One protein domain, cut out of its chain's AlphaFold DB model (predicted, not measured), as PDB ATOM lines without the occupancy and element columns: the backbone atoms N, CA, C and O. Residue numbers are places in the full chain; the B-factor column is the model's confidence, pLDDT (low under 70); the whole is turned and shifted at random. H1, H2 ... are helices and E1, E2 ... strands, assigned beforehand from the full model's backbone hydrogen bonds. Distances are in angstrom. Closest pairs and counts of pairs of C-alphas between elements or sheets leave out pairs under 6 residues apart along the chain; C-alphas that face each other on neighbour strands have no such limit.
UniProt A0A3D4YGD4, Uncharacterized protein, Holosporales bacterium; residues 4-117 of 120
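What this domain is: This is residues 4 to 117 of the 120 residues of an uncharacterized protein of Holosporales bacterium (UniProt A0A3D4YGD4). A five-stranded sheet, strongly twisted and curled like part of a barrel, is folded so that E2 and E3 face E1 and E4, with E5 as the hinge. H2 packs across it over E3, H1 is near H2, and H3 lies far off at the other end of the long axis, where residues 110 to 117 stick out. The printed part has 114 residues, with E1, E2, E3, E4, H1, H2, E5 and H3 in that order; the mixed sheet runs E2, E3, E5, E1, E4, and the class is mixed, helices and strands. It is only just compact, close to loose, with a radius of gyration of the C-alphas of 16.0 A and spans of 48 by 38 by 22 A.

How they stand to each other: In the sheet, E5, residues 88 to 92, is parallel to E1, residues 4 to 9, at 43 degrees, with N 5 and O 89 2.8 A apart, within hydrogen-bond range. E4, residues 50 to 58, is an edge strand antiparallel to E1 at 162 degrees, with N 6 and O 55 at 2.9 A; it bends by 79 degrees at residue 54. E3, residues 32 to 37, is antiparallel to E5 at 121 degrees, with N 90 and O 33 at 2.8 A. E2, residues 22 to 24, the other edge strand, forms a hairpin with E3 at 135 degrees, with N 36 and O 23 at 2.9 A. Pairing on E3 is staggered: residues 32 to 34 pair with E5 and 35 to 37 with E2. The closest C-alphas of E2 and E4, those of Tyr 22 and Tyr 50, are 5.3 A apart. H2, residues 75 to 84, is on the sheet at a height of 8.0 A, over E3 and across the strands, at 73 degrees to E3 on the local plane; its closest C-alphas to E3 are those of Glu 83 and Ile 36, 6.7 A. H1, residues 60 to 65, is not on the sheet; it is close to H2 but not clearly touching, C-alphas of Gly 62 and Ala 82 at 7.2 A, about perpendicular at 87 degrees. H3, residues 103 to 115, is not on the sheet and is apart from H1 and H2. In H1, H2 and H3 every O i to N i+4 pair is within hydrogen-bond range.

Where its parts are: E1 begins at C-alpha 4, (39.081, 3.627, -3.989), and is 15.6 A long, as is E3. E4 measures 19.0 A, E5 13.6 A and H2 14.3 A; H2 begins at (38.380, 11.832, -13.498). H3 measures 18.6 A and ends at C-alpha 115, (3.615, 3.804, -3.795).

The domain as a whole: The two C-alphas farthest apart, those of His 69 and Asn 117, are 48.7 A apart. The printed part has no cut. The links E1 to E2 and E3 to E4 are long; residues 13 to 14 pair in parallel with 97 to 98. The mean pLDDT of the printed part is 87.4, and residues 27 to 29, 42 to 47 and 116 to 117 are under 70.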
ATOM      1  N   LEU A   4      40.077   4.650  -4.285       96.69
ATOM      2  CA  LEU A   4      39.081   3.627  -3.989       96.69
ATOM      3  C   LEU A   4      37.728   4.093  -4.525       96.69
ATOM      4  O   LEU A   4      37.257   5.167  -4.149       96.69
ATOM      5  N   LEU A   5      37.115   3.299  -5.395       97.00
ATOM      6  CA  LEU A   5      35.842   3.610  -6.038       97.00
ATOM      7  C   LEU A   5      34.716   2.764  -5.444       97.00
ATOM      8  O   LEU A   5      34.902   1.578  -5.187       97.00
ATOM      9  N   MET A   6      33.532   3.345  -5.262       96.38
ATOM     10  CA  MET A   6      32.332   2.563  -4.975       96.38
ATOM     11  C   MET A   6      31.853   1.885  -6.257       96.38
ATOM     12  O   MET A   6      31.462   2.550  -7.219       96.38
ATOM     13  N   MET A   7      31.873   0.558  -6.243       95.38
ATOM     14  CA  MET A   7      31.546  -0.288  -7.381       95.38
ATOM     15  C   MET A   7      30.197  -0.955  -7.165       95.38
ATOM     16  O   MET A   7      30.008  -1.722  -6.220       95.38
ATOM     17  N   VAL A   8      29.264  -0.678  -8.065       94.94
ATOM     18  CA  VAL A   8      27.903  -1.207  -8.025       94.94
ATOM     19  C   VAL A   8      27.820  -2.374  -9.010       94.94
ATOM     20  O   VAL A   8      28.088  -2.168 -10.194       94.94
ATOM     21  N   PRO A   9      27.467  -3.599  -8.580       92.62
ATOM     22  CA  PRO A   9      27.141  -4.670  -9.515       92.62
ATOM     23  C   PRO A   9      26.033  -4.207 -10.465       92.62
ATOM     24  O   PRO A   9      25.023  -3.692  -9.998       92.62
ATOM     25  N   THR A  10      26.170  -4.427 -11.771       90.69
ATOM     26  CA  THR A  10      25.163  -3.996 -12.767       90.69
ATOM     27  C   THR A  10      23.740  -4.447 -12.430       90.69
ATOM     28  O   THR A  10      22.805  -3.665 -12.537       90.69
ATOM     29  N   LYS A  11      23.578  -5.666 -11.900       91.12
ATOM     30  CA  LYS A  11      22.287  -6.204 -11.425       91.12
ATOM     31  C   LYS A  11      21.614  -5.398 -10.300       91.12
ATOM     32  O   LYS A  11      20.427  -5.577 -10.059       91.12
ATOM     33  N   ASN A  12      22.371  -4.566  -9.586       93.56
ATOM     34  CA  ASN A  12      21.887  -3.727  -8.490       93.56
ATOM     35  C   ASN A  12      21.631  -2.275  -8.931       93.56
ATOM     36  O   ASN A  12      21.200  -1.465  -8.109       93.56
ATOM     37  N   ALA A  13      21.937  -1.925 -10.184       93.69
ATOM     38  CA  ALA A  13      21.786  -0.575 -10.704       93.69
ATOM     39  C   ALA A  13      20.413  -0.401 -11.365       93.69
ATOM     40  O   ALA A  13      20.144  -0.924 -12.443       93.69
ATOM     41  N   LEU A  14      19.538   0.354 -10.706       92.88
ATOM     42  CA  LEU A  14      18.237   0.741 -11.231       92.88
ATOM     43  C   LEU A  14      18.388   1.898 -12.222       92.88
ATOM     44  O   LEU A  14      19.157   2.832 -11.992       92.88
ATOM     45  N   PHE A  15      17.617   1.828 -13.309       92.12
ATOM     46  CA  PHE A  15      17.544   2.844 -14.370       92.12
ATOM     47  C   PHE A  15      18.876   3.170 -15.059       92.12
ATOM     48  O   PHE A  15      19.003   4.203 -15.712       92.12
ATOM     49  N   PHE A  16      19.848   2.265 -14.959       87.19
ATOM     50  CA  PHE A  16      21.102   2.332 -15.692       87.19
ATOM     51  C   PHE A  16      21.089   1.285 -16.807       87.19
ATOM     52  O   PHE A  16      20.966   0.092 -16.543       87.19
ATOM     53  N   SER A  17      21.200   1.726 -18.059       79.44
ATOM     54  CA  SER A  17      21.047   0.864 -19.242       79.44
ATOM     55  C   SER A  17      22.357   0.525 -19.955       79.44
ATOM     56  O   SER A  17      22.339  -0.174 -20.966       79.44
ATOM     57  N   LYS A  18      23.498   1.027 -19.465       83.75
ATOM     58  CA  LYS A  18      24.810   0.788 -20.081       83.75
ATOM     59  C   LYS A  18      25.500  -0.429 -19.465       83.75
ATOM     60  O   LYS A  18      25.189  -0.846 -18.351       83.75
ATOM     61  N   ASP A  19      26.501  -0.941 -20.172       83.31
ATOM     62  CA  ASP A  19      27.423  -1.930 -19.619       83.31
ATOM     63  C   ASP A  19      28.251  -1.334 -18.472       83.31
ATOM     64  O   ASP A  19      28.559  -0.139 -18.471       83.31
ATOM     65  N   GLY A  20      28.656  -2.181 -17.522       83.75
ATOM     66  CA  GLY A  20      29.572  -1.782 -16.452       83.75
ATOM     67  C   GLY A  20      30.909  -1.256 -16.990       83.75
ATOM     68  O   GLY A  20      31.366  -1.641 -18.066       83.75
ATOM     69  N   ASP A  21      31.537  -0.364 -16.231       86.19
ATOM     70  CA  ASP A  21      32.746   0.366 -16.623       86.19
ATOM     71  C   ASP A  21      34.039  -0.385 -16.279       86.19
ATOM     72  O   ASP A  21      35.059  -0.215 -16.948       86.19
ATOM     73  N   TYR A  22      34.000  -1.218 -15.236       90.00
ATOM     74  CA  TYR A  22      35.180  -1.872 -14.681       90.00
ATOM     75  C   TYR A  22      34.937  -3.341 -14.351       90.00
ATOM     76  O   TYR A  22      33.819  -3.768 -14.043       90.00
ATOM     77  N   TYR A  23      36.040  -4.081 -14.309       89.19
ATOM     78  CA  TYR A  23      36.101  -5.450 -13.823       89.19
ATOM     79  C   TYR A  23      37.109  -5.559 -12.670       89.19
ATOM     80  O   TYR A  23      38.084  -4.800 -12.631       89.19
ATOM     81  N   PRO A  24      36.915  -6.495 -11.724       88.00
ATOM     82  CA  PRO A  24      37.987  -6.899 -10.827       88.00
ATOM     83  C   PRO A  24      39.120  -7.525 -11.647       88.00
ATOM     84  O   PRO A  24      38.878  -8.260 -12.609       88.00
ATOM     85  N   GLN A  25      40.372  -7.271 -11.265       83.81
ATOM     86  CA  GLN A  25      41.483  -8.041 -11.823       83.81
ATOM     87  C   GLN A  25      41.359  -9.524 -11.411       83.81
ATOM     88  O   GLN A  25      40.734  -9.868 -10.404       83.81
ATOM     89  N   LYS A  26      41.924 -10.435 -12.214       71.25
ATOM     90  CA  LYS A  26      41.801 -11.892 -12.024       71.25
ATOM     91  C   LYS A  26      42.306 -12.328 -10.640       71.25
ATOM     92  O   LYS A  26      43.372 -11.900 -10.213       71.25
ATOM     93  N   GLY A  27      41.571 -13.236  -9.992       66.56
ATOM     94  CA  GLY A  27      41.961 -13.841  -8.710       66.56
ATOM     95  C   GLY A  27      41.419 -13.135  -7.464       66.56
ATOM     96  O   GLY A  27      41.695 -13.589  -6.360       66.56
ATOM     97  N   TYR A  28      40.625 -12.072  -7.624       66.88
ATOM     98  CA  TYR A  28      40.037 -11.336  -6.507       66.88
ATOM     99  C   TYR A  28      38.532 -11.614  -6.388       66.88
ATOM    100  O   TYR A  28      37.767 -11.348  -7.312       66.88
ATOM    101  N   LEU A  29      38.112 -12.142  -5.232       60.59
ATOM    102  CA  LEU A  29      36.704 -12.361  -4.850       60.59
ATOM    103  C   LEU A  29      36.314 -11.570  -3.585       60.59
ATOM    104  O   LEU A  29      35.271 -11.817  -2.980       60.59
ATOM    105  N   GLU A  30      37.159 -10.629  -3.167       70.25
ATOM    106  CA  GLU A  30      36.969  -9.860  -1.938       70.25
ATOM    107  C   GLU A  30      35.974  -8.701  -2.103       70.25
ATOM    108  O   GLU A  30      35.566  -8.336  -3.204       70.25
ATOM    109  N   THR A  31      35.572  -8.090  -0.987       85.75
ATOM    110  CA  THR A  31      34.758  -6.862  -0.982       85.75
ATOM    111  C   THR A  31      35.500  -5.661  -1.564       85.75
ATOM    112  O   THR A  31      34.847  -4.708  -1.980       85.75
ATOM    113  N   THR A  32      36.833  -5.700  -1.599       91.94
ATOM    114  CA  THR A  32      37.700  -4.654  -2.143       91.94
ATOM    115  C   THR A  32      38.734  -5.285  -3.066       91.94
ATOM    116  O   THR A  32      39.409  -6.231  -2.679       91.94
ATOM    117  N   PHE A  33      38.853  -4.790  -4.295       92.38
ATOM    118  CA  PHE A  33      39.652  -5.425  -5.343       92.38
ATOM    119  C   PHE A  33      40.300  -4.390  -6.266       92.38
ATOM    120  O   PHE A  33      39.750  -3.301  -6.455       92.38
ATOM    121  N   PRO A  34      41.461  -4.700  -6.864       93.25
ATOM    122  CA  PRO A  34      42.039  -3.855  -7.894       93.25
ATOM    123  C   PRO A  34      41.156  -3.877  -9.147       93.25
ATOM    124  O   PRO A  34      40.592  -4.913  -9.511       93.25
ATOM    125  N   LEU A  35      41.029  -2.719  -9.794       92.94
ATOM    126  CA  LEU A  35      40.165  -2.529 -10.959       92.94
ATOM    127  C   LEU A  35      40.961  -2.552 -12.263       92.94
ATOM    128  O   LEU A  35      42.107  -2.105 -12.314       92.94
ATOM    129  N   ILE A  36      40.308  -3.024 -13.323       92.25
ATOM    130  CA  ILE A  36      40.711  -2.823 -14.715       92.25
ATOM    131  C   ILE A  36      39.547  -2.184 -15.473       92.25
ATOM    132  O   ILE A  36      38.394  -2.596 -15.311       92.25
ATOM    133  N   TYR A  37      39.832  -1.145 -16.255       91.56
ATOM    134  CA  TYR A  37      38.828  -0.501 -17.095       91.56
ATOM    135  C   TYR A  37      38.469  -1.417 -18.269       91.56
ATOM    136  O   TYR A  37      39.338  -2.091 -18.828       91.56
ATOM    137  N   LYS A  38      37.188  -1.452 -18.653       87.44
ATOM    138  CA  LYS A  38      36.667  -2.407 -19.647       87.44
ATOM    139  C   LYS A  38      37.431  -2.420 -20.973       87.44
ATOM    140  O   LYS A  38      37.654  -3.483 -21.538       87.44
ATOM    141  N   GLU A  39      37.884  -1.259 -21.446       87.06
ATOM    142  CA  GLU A  39      38.616  -1.137 -22.717       87.06
ATOM    143  C   GLU A  39      40.059  -1.656 -22.629       87.06
ATOM    144  O   GLU A  39      40.662  -1.976 -23.651       87.06
ATOM    145  N   HIS A  40      40.622  -1.770 -21.423       86.62
ATOM    146  CA  HIS A  40      41.967  -2.302 -21.202       86.62
ATOM    147  C   HIS A  40      41.979  -3.826 -20.994       86.62
ATOM    148  O   HIS A  40      43.052  -4.429 -20.941       86.62
ATOM    149  N   GLN A  41      40.813  -4.471 -20.879       76.88
ATOM    150  CA  GLN A  41      40.729  -5.910 -20.659       76.88
ATOM    151  C   GLN A  41      40.811  -6.682 -21.984       76.88
ATOM    152  O   GLN A  41      39.918  -6.644 -22.828       76.88
ATOM    153  N   THR A  42      41.875  -7.466 -22.156       65.31
ATOM    154  CA  THR A  42      41.996  -8.418 -23.267       65.31
ATOM    155  C   THR A  42      41.095  -9.627 -23.007       65.31
ATOM    156  O   THR A  42      41.463 -10.485 -22.211       65.31
ATOM    157  N   LYS A  43      39.911  -9.657 -23.640       57.97
ATOM    158  CA  LYS A  43      38.959 -10.789 -23.739       57.97
ATOM    159  C   LYS A  43      39.043 -11.802 -22.582       57.97
ATOM    160  O   LYS A  43      39.729 -12.816 -22.690       57.97
ATOM    161  N   SER A  44      38.289 -11.565 -21.509       53.00
ATOM    162  CA  SER A  44      38.018 -12.582 -20.487       53.00
ATOM    163  C   SER A  44      36.518 -12.746 -20.290       53.00
ATOM    164  O   SER A  44      35.782 -11.777 -20.131       53.00
ATOM    165  N   THR A  45      36.115 -14.007 -20.300       53.09
ATOM    166  CA  THR A  45      34.800 -14.580 -20.024       53.09
ATOM    167  C   THR A  45      34.229 -14.173 -18.658       53.09
ATOM    168  O   THR A  45      34.958 -14.106 -17.673       53.09
ATOM    169  N   GLU A  46      32.912 -13.931 -18.628       57.19
ATOM    170  CA  GLU A  46      31.980 -14.057 -17.483       57.19
ATOM    171  C   GLU A  46      32.265 -13.315 -16.162       57.19
ATOM    172  O   GLU A  46      31.598 -13.567 -15.157       57.19
ATOM    173  N   VAL A  47      33.199 -12.366 -16.107       64.69
ATOM    174  CA  VAL A  47      33.403 -11.597 -14.869       64.69
ATOM    175  C   VAL A  47      32.272 -10.579 -14.697       64.69
ATOM    176  O   VAL A  47      32.002  -9.782 -15.596       64.69
ATOM    177  N   GLN A  48      31.624 -10.588 -13.526       71.12
ATOM    178  CA  GLN A  48      30.596  -9.613 -13.156       71.12
ATOM    179  C   GLN A  48      31.125  -8.187 -13.357       71.12
ATOM    180  O   GLN A  48      32.105  -7.788 -12.725       71.12
ATOM    181  N   SER A  49      30.482  -7.439 -14.254       82.38
ATOM    182  CA  SER A  49      30.822  -6.048 -14.530       82.38
ATOM    183  C   SER A  49      30.269  -5.135 -13.439       82.38
ATOM    184  O   SER A  49      29.193  -5.372 -12.873       82.38
ATOM    185  N   TYR A  50      31.026  -4.086 -13.131       91.62
ATOM    186  CA  TYR A  50      30.670  -3.104 -12.119       91.62
ATOM    187  C   TYR A  50      30.579  -1.708 -12.725       91.62
ATOM    188  O   TYR A  50      31.398  -1.318 -13.556       91.62
ATOM    189  N   ILE A  51      29.608  -0.940 -12.250       93.81
ATOM    190  CA  ILE A  51      29.424   0.473 -12.575       93.81
ATOM    191  C   ILE A  51      30.109   1.304 -11.498       93.81
ATOM    192  O   ILE A  51      30.055   0.970 -10.308       93.81
ATOM    193  N   TYR A  52      30.746   2.399 -11.903       94.44
ATOM    194  CA  TYR A  52      31.230   3.388 -10.951       94.44
ATOM    195  C   TYR A  52      30.055   4.215 -10.405       94.44
ATOM    196  O   TYR A  52      29.458   5.011 -11.122       94.44
ATOM    197  N   GLY A  53      29.740   4.067  -9.116       93.50
ATOM    198  CA  GLY A  53      28.563   4.693  -8.498       93.50
ATOM    199  C   GLY A  53      28.711   6.177  -8.132       93.50
ATOM    200  O   GLY A  53      27.925   6.678  -7.331       93.50
ATOM    201  N   GLY A  54      29.744   6.868  -8.630       93.06
ATOM    202  CA  GLY A  54      29.987   8.296  -8.369       93.06
ATOM    203  C   GLY A  54      30.618   8.631  -7.010       93.06
ATOM    204  O   GLY A  54      30.933   9.790  -6.750       93.06
ATOM    205  N   VAL A  55      30.855   7.638  -6.146       95.69
ATOM    206  CA  VAL A  55      31.495   7.822  -4.832       95.69
ATOM    207  C   VAL A  55      32.931   7.321  -4.881       95.69
ATOM    208  O   VAL A  55      33.201   6.210  -5.337       95.69
ATOM    209  N   GLN A  56      33.868   8.143  -4.417       95.88
ATOM    210  CA  GLN A  56      35.296   7.848  -4.477       95.88
ATOM    211  C   GLN A  56      36.057   8.422  -3.286       95.88
ATOM    212  O   GLN A  56      35.716   9.485  -2.768       95.88
ATOM    213  N   ILE A  57      37.143   7.751  -2.914       96.06
ATOM    214  CA  ILE A  57      38.126   8.227  -1.942       96.06
ATOM    215  C   ILE A  57      39.481   8.289  -2.638       96.06
ATOM    216  O   ILE A  57      39.922   7.310  -3.239       96.06
ATOM    217  N   TRP A  58      40.157   9.428  -2.521       95.38
ATOM    218  CA  TRP A  58      41.505   9.631  -3.045       95.38
ATOM    219  C   TRP A  58      42.507   9.768  -1.909       95.38
ATOM    220  O   TRP A  58      42.291  10.520  -0.959       95.38
ATOM    221  N   SER A  59      43.639   9.078  -2.024       95.25
ATOM    222  CA  SER A  59      44.767   9.347  -1.138       95.25
ATOM    223  C   SER A  59      45.436  10.663  -1.538       95.25
ATOM    224  O   SER A  59      45.492  11.016  -2.719       95.25
ATOM    225  N   LYS A  60      46.020  11.373  -0.563       93.88
ATOM    226  CA  LYS A  60      46.804  12.595  -0.826       93.88
ATOM    227  C   LYS A  60      47.868  12.359  -1.904       93.88
ATOM    228  O   LYS A  60      48.052  13.191  -2.785       93.88
ATOM    229  N   LYS A  61      48.545  11.206  -1.852       92.50
ATOM    230  CA  LYS A  61      49.544  10.806  -2.849       92.50
ATOM    231  C   LYS A  61      48.916  10.634  -4.234       92.50
ATOM    232  O   LYS A  61      49.465  11.167  -5.188       92.50
ATOM    233  N   GLY A  62      47.792   9.923  -4.341       90.19
ATOM    234  CA  GLY A  62      47.102   9.696  -5.615       90.19
ATOM    235  C   GLY A  62      46.666  10.997  -6.286       90.19
ATOM    236  O   GLY A  62      46.885  11.173  -7.480       90.19
ATOM    237  N   PHE A  63      46.143  11.937  -5.495       87.06
ATOM    238  CA  PHE A  63      45.727  13.252  -5.982       87.06
ATOM    239  C   PHE A  63      46.900  14.104  -6.494       87.06
ATOM    240  O   PHE A  63      46.783  14.770  -7.516       87.06
ATOM    241  N   LEU A  64      48.047  14.080  -5.804       88.88
ATOM    242  CA  LEU A  64      49.227  14.873  -6.180       88.88
ATOM    243  C   LEU A  64      50.059  14.246  -7.311       88.88
ATOM    244  O   LEU A  64      50.802  14.948  -7.995       88.88
ATOM    245  N   ASP A  65      49.974  12.928  -7.487       90.25
ATOM    246  CA  ASP A  65      50.756  12.180  -8.474       90.25
ATOM    247  C   ASP A  65      50.199  12.309  -9.903       90.25
ATOM    248  O   ASP A  65      50.933  12.102 -10.871       90.25
ATOM    249  N   TYR A  66      48.921  12.667 -10.063       88.75
ATOM    250  CA  TYR A  66      48.352  13.017 -11.364       88.75
ATOM    251  C   TYR A  66      48.441  14.530 -11.600       88.75
ATOM    252  O   TYR A  66      47.821  15.332 -10.903       88.75
ATOM    253  N   LYS A  67      49.196  14.937 -12.626       85.62
ATOM    254  CA  LYS A  67      49.283  16.342 -13.040       85.62
ATOM    255  C   LYS A  67      48.207  16.647 -14.081       85.62
ATOM    256  O   LYS A  67      48.291  16.197 -15.223       85.62
ATOM    257  N   SER A  68      47.206  17.432 -13.688       80.94
ATOM    258  CA  SER A  68      46.172  17.930 -14.599       80.94
ATOM    259  C   SER A  68      46.768  18.779 -15.721       80.94
ATOM    260  O   SER A  68      47.551  19.692 -15.453       80.94
ATOM    261  N   HIS A  69      46.308  18.566 -16.951       77.25
ATOM    262  CA  HIS A  69      46.585  19.473 -18.063       77.25
ATOM    263  C   HIS A  69      45.509  20.573 -18.077       77.25
ATOM    264  O   HIS A  69      44.327  20.301 -17.872       77.25
ATOM    265  N   ASN A  70      45.901  21.831 -18.292       81.06
ATOM    266  CA  ASN A  70      44.984  22.975 -18.429       81.06
ATOM    267  C   ASN A  70      44.093  23.273 -17.206       81.06
ATOM    268  O   ASN A  70      42.960  23.723 -17.367       81.06
ATOM    269  N   LYS A  71      44.586  23.026 -15.981       80.12
ATOM    270  CA  LYS A  71      43.854  23.256 -14.711       80.12
ATOM    271  C   LYS A  71      42.511  22.506 -14.600       80.12
ATOM    272  O   LYS A  71      41.716  22.811 -13.716       80.12
ATOM    273  N   LYS A  72      42.247  21.524 -15.471       84.94
ATOM    274  CA  LYS A  72      41.075  20.640 -15.402       84.94
ATOM    275  C   LYS A  72      41.504  19.280 -14.878       84.94
ATOM    276  O   LYS A  72      42.495  18.733 -15.350       84.94
ATOM    277  N   TYR A  73      40.735  18.709 -13.959       84.69
ATOM    278  CA  TYR A  73      41.009  17.388 -13.394       84.69
ATOM    279  C   TYR A  73      39.963  16.376 -13.891       84.69
ATOM    280  O   TYR A  73      39.002  16.081 -13.179       84.69
ATOM    281  N   PRO A  74      40.063  15.896 -15.145       89.62
ATOM    282  CA  PRO A  74      39.129  14.900 -15.650       89.62
ATOM    283  C   PRO A  74      39.355  13.572 -14.918       89.62
ATOM    284  O   PRO A  74      40.474  13.060 -14.860       89.62
ATOM    285  N   MET A  75      38.281  13.006 -14.367       90.88
ATOM    286  CA  MET A  75      38.380  11.832 -13.498       90.88
ATOM    287  C   MET A  75      38.845  10.574 -14.230       90.88
ATOM    288  O   MET A  75      39.704   9.866 -13.718       90.88
ATOM    289  N   LEU A  76      38.344  10.322 -15.443       91.19
ATOM    290  CA  LEU A  76      38.681   9.109 -16.193       91.19
ATOM    291  C   LEU A  76      40.195   8.994 -16.496       91.19
ATOM    292  O   LEU A  76      40.787   7.972 -16.154       91.19
ATOM    293  N   PRO A  77      40.885  10.034 -17.010       92.56
ATOM    294  CA  PRO A  77      42.346  10.017 -17.115       92.56
ATOM    295  C   PRO A  77      43.079   9.820 -15.781       92.56
ATOM    296  O   PRO A  77      44.110   9.146 -15.753       92.56
ATOM    297  N   ALA A  78      42.570  10.383 -14.680       92.94
ATOM    298  CA  ALA A  78      43.157  10.179 -13.357       92.94
ATOM    299  C   ALA A  78      43.003   8.718 -12.890       92.94
ATOM    300  O   ALA A  78      43.947   8.144 -12.344       92.94
ATOM    301  N   PHE A  79      41.857   8.087 -13.161       94.94
ATOM    302  CA  PHE A  79      41.641   6.663 -12.909       94.94
ATOM    303  C   PHE A  79      42.583   5.795 -13.741       94.94
ATOM    304  O   PHE A  79      43.279   4.963 -13.165       94.94
ATOM    305  N   HIS A  80      42.709   6.046 -15.049       94.38
ATOM    306  CA  HIS A  80      43.652   5.320 -15.909       94.38
ATOM    307  C   HIS A  80      45.107   5.463 -15.436       94.38
ATOM    308  O   HIS A  80      45.897   4.528 -15.535       94.38
ATOM    309  N   HIS A  81      45.489   6.627 -14.901       94.31
ATOM    310  CA  HIS A  81      46.819   6.825 -14.317       94.31
ATOM    311  C   HIS A  81      47.039   5.969 -13.065       94.31
ATOM    312  O   HIS A  81      48.094   5.347 -12.923       94.31
ATOM    313  N   ALA A  82      46.050   5.904 -12.170       95.38
ATOM    314  CA  ALA A  82      46.097   5.040 -10.993       95.38
ATOM    315  C   ALA A  82      46.086   3.547 -11.379       95.38
ATOM    316  O   ALA A  82      46.847   2.760 -10.813       95.38
ATOM    317  N   GLU A  83      45.275   3.166 -12.368       94.94
ATOM    318  CA  GLU A  83      45.158   1.811 -12.917       94.94
ATOM    319  C   GLU A  83      46.485   1.323 -13.503       94.94
ATOM    320  O   GLU A  83      46.980   0.281 -13.087       94.94
ATOM    321  N   LYS A  84      47.129   2.113 -14.377       93.50
ATOM    322  CA  LYS A  84      48.441   1.789 -14.982       93.50
ATOM    323  C   LYS A  84      49.536   1.511 -13.956       93.50
ATOM    324  O   LYS A  84      50.535   0.870 -14.267       93.50
ATOM    325  N   LYS A  85      49.371   2.023 -12.739       94.19
ATOM    326  CA  LYS A  85      50.302   1.837 -11.628       94.19
ATOM    327  C   LYS A  85      49.822   0.775 -10.630       94.19
ATOM    328  O   LYS A  85      50.407   0.677  -9.557       94.19
ATOM    329  N   ASN A  86      48.768   0.015 -10.950       93.50
ATOM    330  CA  ASN A  86      48.105  -0.975 -10.089       93.50
ATOM    331  C   ASN A  86      47.645  -0.400  -8.736       93.50
ATOM    332  O   ASN A  86      47.712  -1.042  -7.687       93.50
ATOM    333  N   ARG A  87      47.208   0.864  -8.738       95.62
ATOM    334  CA  ARG A  87      46.798   1.613  -7.542       95.62
ATOM    335  C   ARG A  87      45.345   2.090  -7.591       95.62
ATOM    336  O   ARG A  87      44.936   2.777  -6.654       95.62
ATOM    337  N   LEU A  88      44.570   1.689  -8.601       96.31
ATOM    338  CA  LEU A  88      43.119   1.888  -8.671       96.31
ATOM    339  C   LEU A  88      42.384   0.683  -8.080       96.31
ATOM    340  O   LEU A  88      42.578  -0.447  -8.527       96.31
ATOM    341  N   TRP A  89      41.550   0.934  -7.079       95.94
ATOM    342  CA  TRP A  89      40.810  -0.093  -6.358       95.94
ATOM    343  C   TRP A  89      39.323   0.232  -6.345       95.94
ATOM    344  O   TRP A  89      38.925   1.392  -6.432       95.94
ATOM    345  N   GLY A  90      38.504  -0.801  -6.219       95.44
ATOM    346  CA  GLY A  90      37.063  -0.717  -6.078       95.44
ATOM    347  C   GLY A  90      36.611  -1.442  -4.824       95.44
ATOM    348  O   GLY A  90      37.194  -2.459  -4.463       95.44
ATOM    349  N   THR A  91      35.573  -0.933  -4.170       94.75
ATOM    350  CA  THR A  91      34.851  -1.637  -3.112       94.75
ATOM    351  C   THR A  91      33.414  -1.885  -3.543       94.75
ATOM    352  O   THR A  91      32.755  -0.999  -4.088       94.75
ATOM    353  N   ARG A  92      32.928  -3.110  -3.343       93.88
ATOM    354  CA  ARG A  92      31.595  -3.525  -3.773       93.88
ATOM    355  C   ARG A  92      30.516  -2.953  -2.859       93.88
ATOM    356  O   ARG A  92      30.479  -3.254  -1.668       93.88
ATOM    357  N   TYR A  93      29.562  -2.252  -3.457       94.62
ATOM    358  CA  TYR A  93      28.310  -1.855  -2.827       94.62
ATOM    359  C   TYR A  93      27.197  -2.853  -3.174       94.62
ATOM    360  O   TYR A  93      26.846  -3.033  -4.337       94.62
ATOM    361  N   ASN A  94      26.656  -3.531  -2.159       91.44
ATOM    362  CA  ASN A  94      25.733  -4.662  -2.337       91.44
ATOM    363  C   ASN A  94      24.244  -4.295  -2.311       91.44
ATOM    364  O   ASN A  94      23.412  -5.178  -2.514       91.44
ATOM    365  N   HIS A  95      23.898  -3.032  -2.072       94.00
ATOM    366  CA  HIS A  95      22.505  -2.587  -2.072       94.00
ATOM    367  C   HIS A  95      22.109  -2.000  -3.427       94.00
ATOM    368  O   HIS A  95      22.926  -1.912  -4.349       94.00
ATOM    369  N   LEU A  96      20.839  -1.613  -3.535       93.81
ATOM    370  CA  LEU A  96      20.312  -0.924  -4.702       93.81
ATOM    371  C   LEU A  96      20.967   0.449  -4.845       93.81
ATOM    372  O   LEU A  96      21.109   1.200  -3.877       93.81
ATOM    373  N   TRP A  97      21.349   0.760  -6.072       95.25
ATOM    374  CA  TRP A  97      21.841   2.063  -6.489       95.25
ATOM    375  C   TRP A  97      20.999   2.520  -7.678       95.25
ATOM    376  O   TRP A  97      20.534   1.693  -8.457       95.25
ATOM    377  N   CYS A  98      20.765   3.819  -7.799       93.81
ATOM    378  CA  CYS A  98      19.792   4.364  -8.736       93.81
ATOM    379  C   CYS A  98      20.426   5.510  -9.525       93.81
ATOM    380  O   CYS A  98      20.867   6.488  -8.917       93.81
ATOM    381  N   ASP A  99      20.466   5.401 -10.854       92.56
ATOM    382  CA  ASP A  99      20.878   6.516 -11.709       92.56
ATOM    383  C   ASP A  99      19.692   7.459 -11.919       92.56
ATOM    384  O   ASP A  99      18.740   7.121 -12.617       92.56
ATOM    385  N   ILE A 100      19.745   8.648 -11.323       94.06
ATOM    386  CA  ILE A 100      18.721   9.696 -11.471       94.06
ATOM    387  C   ILE A 100      19.171  10.831 -12.401       94.06
ATOM    388  O   ILE A 100      18.623  11.929 -12.353       94.06
ATOM    389  N   GLY A 101      20.175  10.587 -13.250       90.75
ATOM    390  CA  GLY A 101      20.728  11.586 -14.165       90.75
ATOM    391  C   GLY A 101      19.788  12.018 -15.295       90.75
ATOM    392  O   GLY A 101      20.095  12.977 -16.004       90.75
ATOM    393  N   THR A 102      18.646  11.346 -15.474       92.44
ATOM    394  CA  THR A 102      17.625  11.697 -16.472       92.44
ATOM    395  C   THR A 102      16.271  11.972 -15.820       92.44
ATOM    396  O   THR A 102      15.951  11.435 -14.758       92.44
ATOM    397  N   LEU A 103      15.441  12.779 -16.490       93.75
ATOM    398  CA  LEU A 103      14.073  13.053 -16.044       93.75
ATOM    399  C   LEU A 103      13.218  11.774 -15.991       93.75
ATOM    400  O   LEU A 103      12.397  11.614 -15.092       93.75
ATOM    401  N   GLU A 104      13.421  10.852 -16.934       93.56
ATOM    402  CA  GLU A 104      12.724   9.564 -16.970       93.56
ATOM    403  C   GLU A 104      13.070   8.698 -15.752       93.56
ATOM    404  O   GLU A 104      12.167   8.205 -15.066       93.56
ATOM    405  N   SER A 105      14.361   8.563 -15.434       92.75
ATOM    406  CA  SER A 105      14.817   7.804 -14.268       92.75
ATOM    407  C   SER A 105      14.338   8.435 -12.958       92.75
ATOM    408  O   SER A 105      13.864   7.730 -12.067       92.75
ATOM    409  N   TYR A 106      14.382   9.768 -12.858       93.81
ATOM    410  CA  TYR A 106      13.854  10.510 -11.710       93.81
ATOM    411  C   TYR A 106      12.353  10.256 -11.501       93.81
ATOM    412  O   TYR A 106      11.923   9.899 -10.403       93.81
ATOM    413  N   ASN A 107      11.549  10.369 -12.563       93.69
ATOM    414  CA  ASN A 107      10.109  10.118 -12.498       93.69
ATOM    415  C   ASN A 107       9.793   8.660 -12.143       93.69
ATOM    416  O   ASN A 107       8.839   8.396 -11.410       93.69
ATOM    417  N   SER A 108      10.588   7.714 -12.642       92.19
ATOM    418  CA  SER A 108      10.441   6.293 -12.320       92.19
ATOM    419  C   SER A 108      10.724   6.019 -10.843       92.19
ATOM    420  O   SER A 108       9.937   5.331 -10.192       92.19
ATOM    421  N   LEU A 109      11.777   6.623 -10.279       93.00
ATOM    422  CA  LEU A 109      12.059   6.542  -8.846       93.00
ATOM    423  C   LEU A 109      10.929   7.154  -8.010       93.00
ATOM    424  O   LEU A 109      10.473   6.526  -7.058       93.00
ATOM    425  N   ASN A 110      10.440   8.339  -8.381       92.69
ATOM    426  CA  ASN A 110       9.346   8.993  -7.662       92.69
ATOM    427  C   ASN A 110       8.082   8.132  -7.614       92.69
ATOM    428  O   ASN A 110       7.450   8.069  -6.566       92.69
ATOM    429  N   LYS A 111       7.740   7.429  -8.703       91.06
ATOM    430  CA  LYS A 111       6.621   6.474  -8.702       91.06
ATOM    431  C   LYS A 111       6.850   5.343  -7.702       91.06
ATOM    432  O   LYS A 111       5.937   5.007  -6.962       91.06
ATOM    433  N   ILE A 112       8.050   4.762  -7.648       90.44
ATOM    434  CA  ILE A 112       8.361   3.694  -6.683       90.44
ATOM    435  C   ILE A 112       8.211   4.210  -5.248       90.44
ATOM    436  O   ILE A 112       7.562   3.570  -4.424       90.44
ATOM    437  N   LEU A 113       8.783   5.379  -4.957       89.56
ATOM    438  CA  LEU A 113       8.763   5.967  -3.619       89.56
ATOM    439  C   LEU A 113       7.363   6.428  -3.196       89.56
ATOM    440  O   LEU A 113       7.025   6.327  -2.022       89.56
ATOM    441  N   SER A 114       6.532   6.901  -4.130       88.38
ATOM    442  CA  SER A 114       5.168   7.337  -3.821       88.38
ATOM    443  C   SER A 114       4.246   6.170  -3.467       88.38
ATOM    444  O   SER A 114       3.432   6.314  -2.564       88.38
ATOM    445  N   HIS A 115       4.398   5.008  -4.115       74.88
ATOM    446  CA  HIS A 115       3.615   3.804  -3.795       74.88
ATOM    447  C   HIS A 115       4.026   3.165  -2.458       74.88
ATOM    448  O   HIS A 115       3.243   2.436  -1.865       74.88
ATOM    449  N   TYR A 116       5.233   3.450  -1.958       61.59
ATOM    450  CA  TYR A 116       5.675   3.022  -0.625       61.59
ATOM    451  C   TYR A 116       5.069   3.848   0.522       61.59
ATOM    452  O   TYR A 116       5.151   3.429   1.673       61.59
ATOM    453  N   ASN A 117       4.484   5.012   0.220       57.69
ATOM    454  CA  ASN A 117       3.922   5.928   1.215       57.69
ATOM    455  C   ASN A 117       2.402   5.785   1.397       57.69
ATOM    456  O   ASN A 117       1.823   6.543   2.176       57.69
TER     457      ASN A 117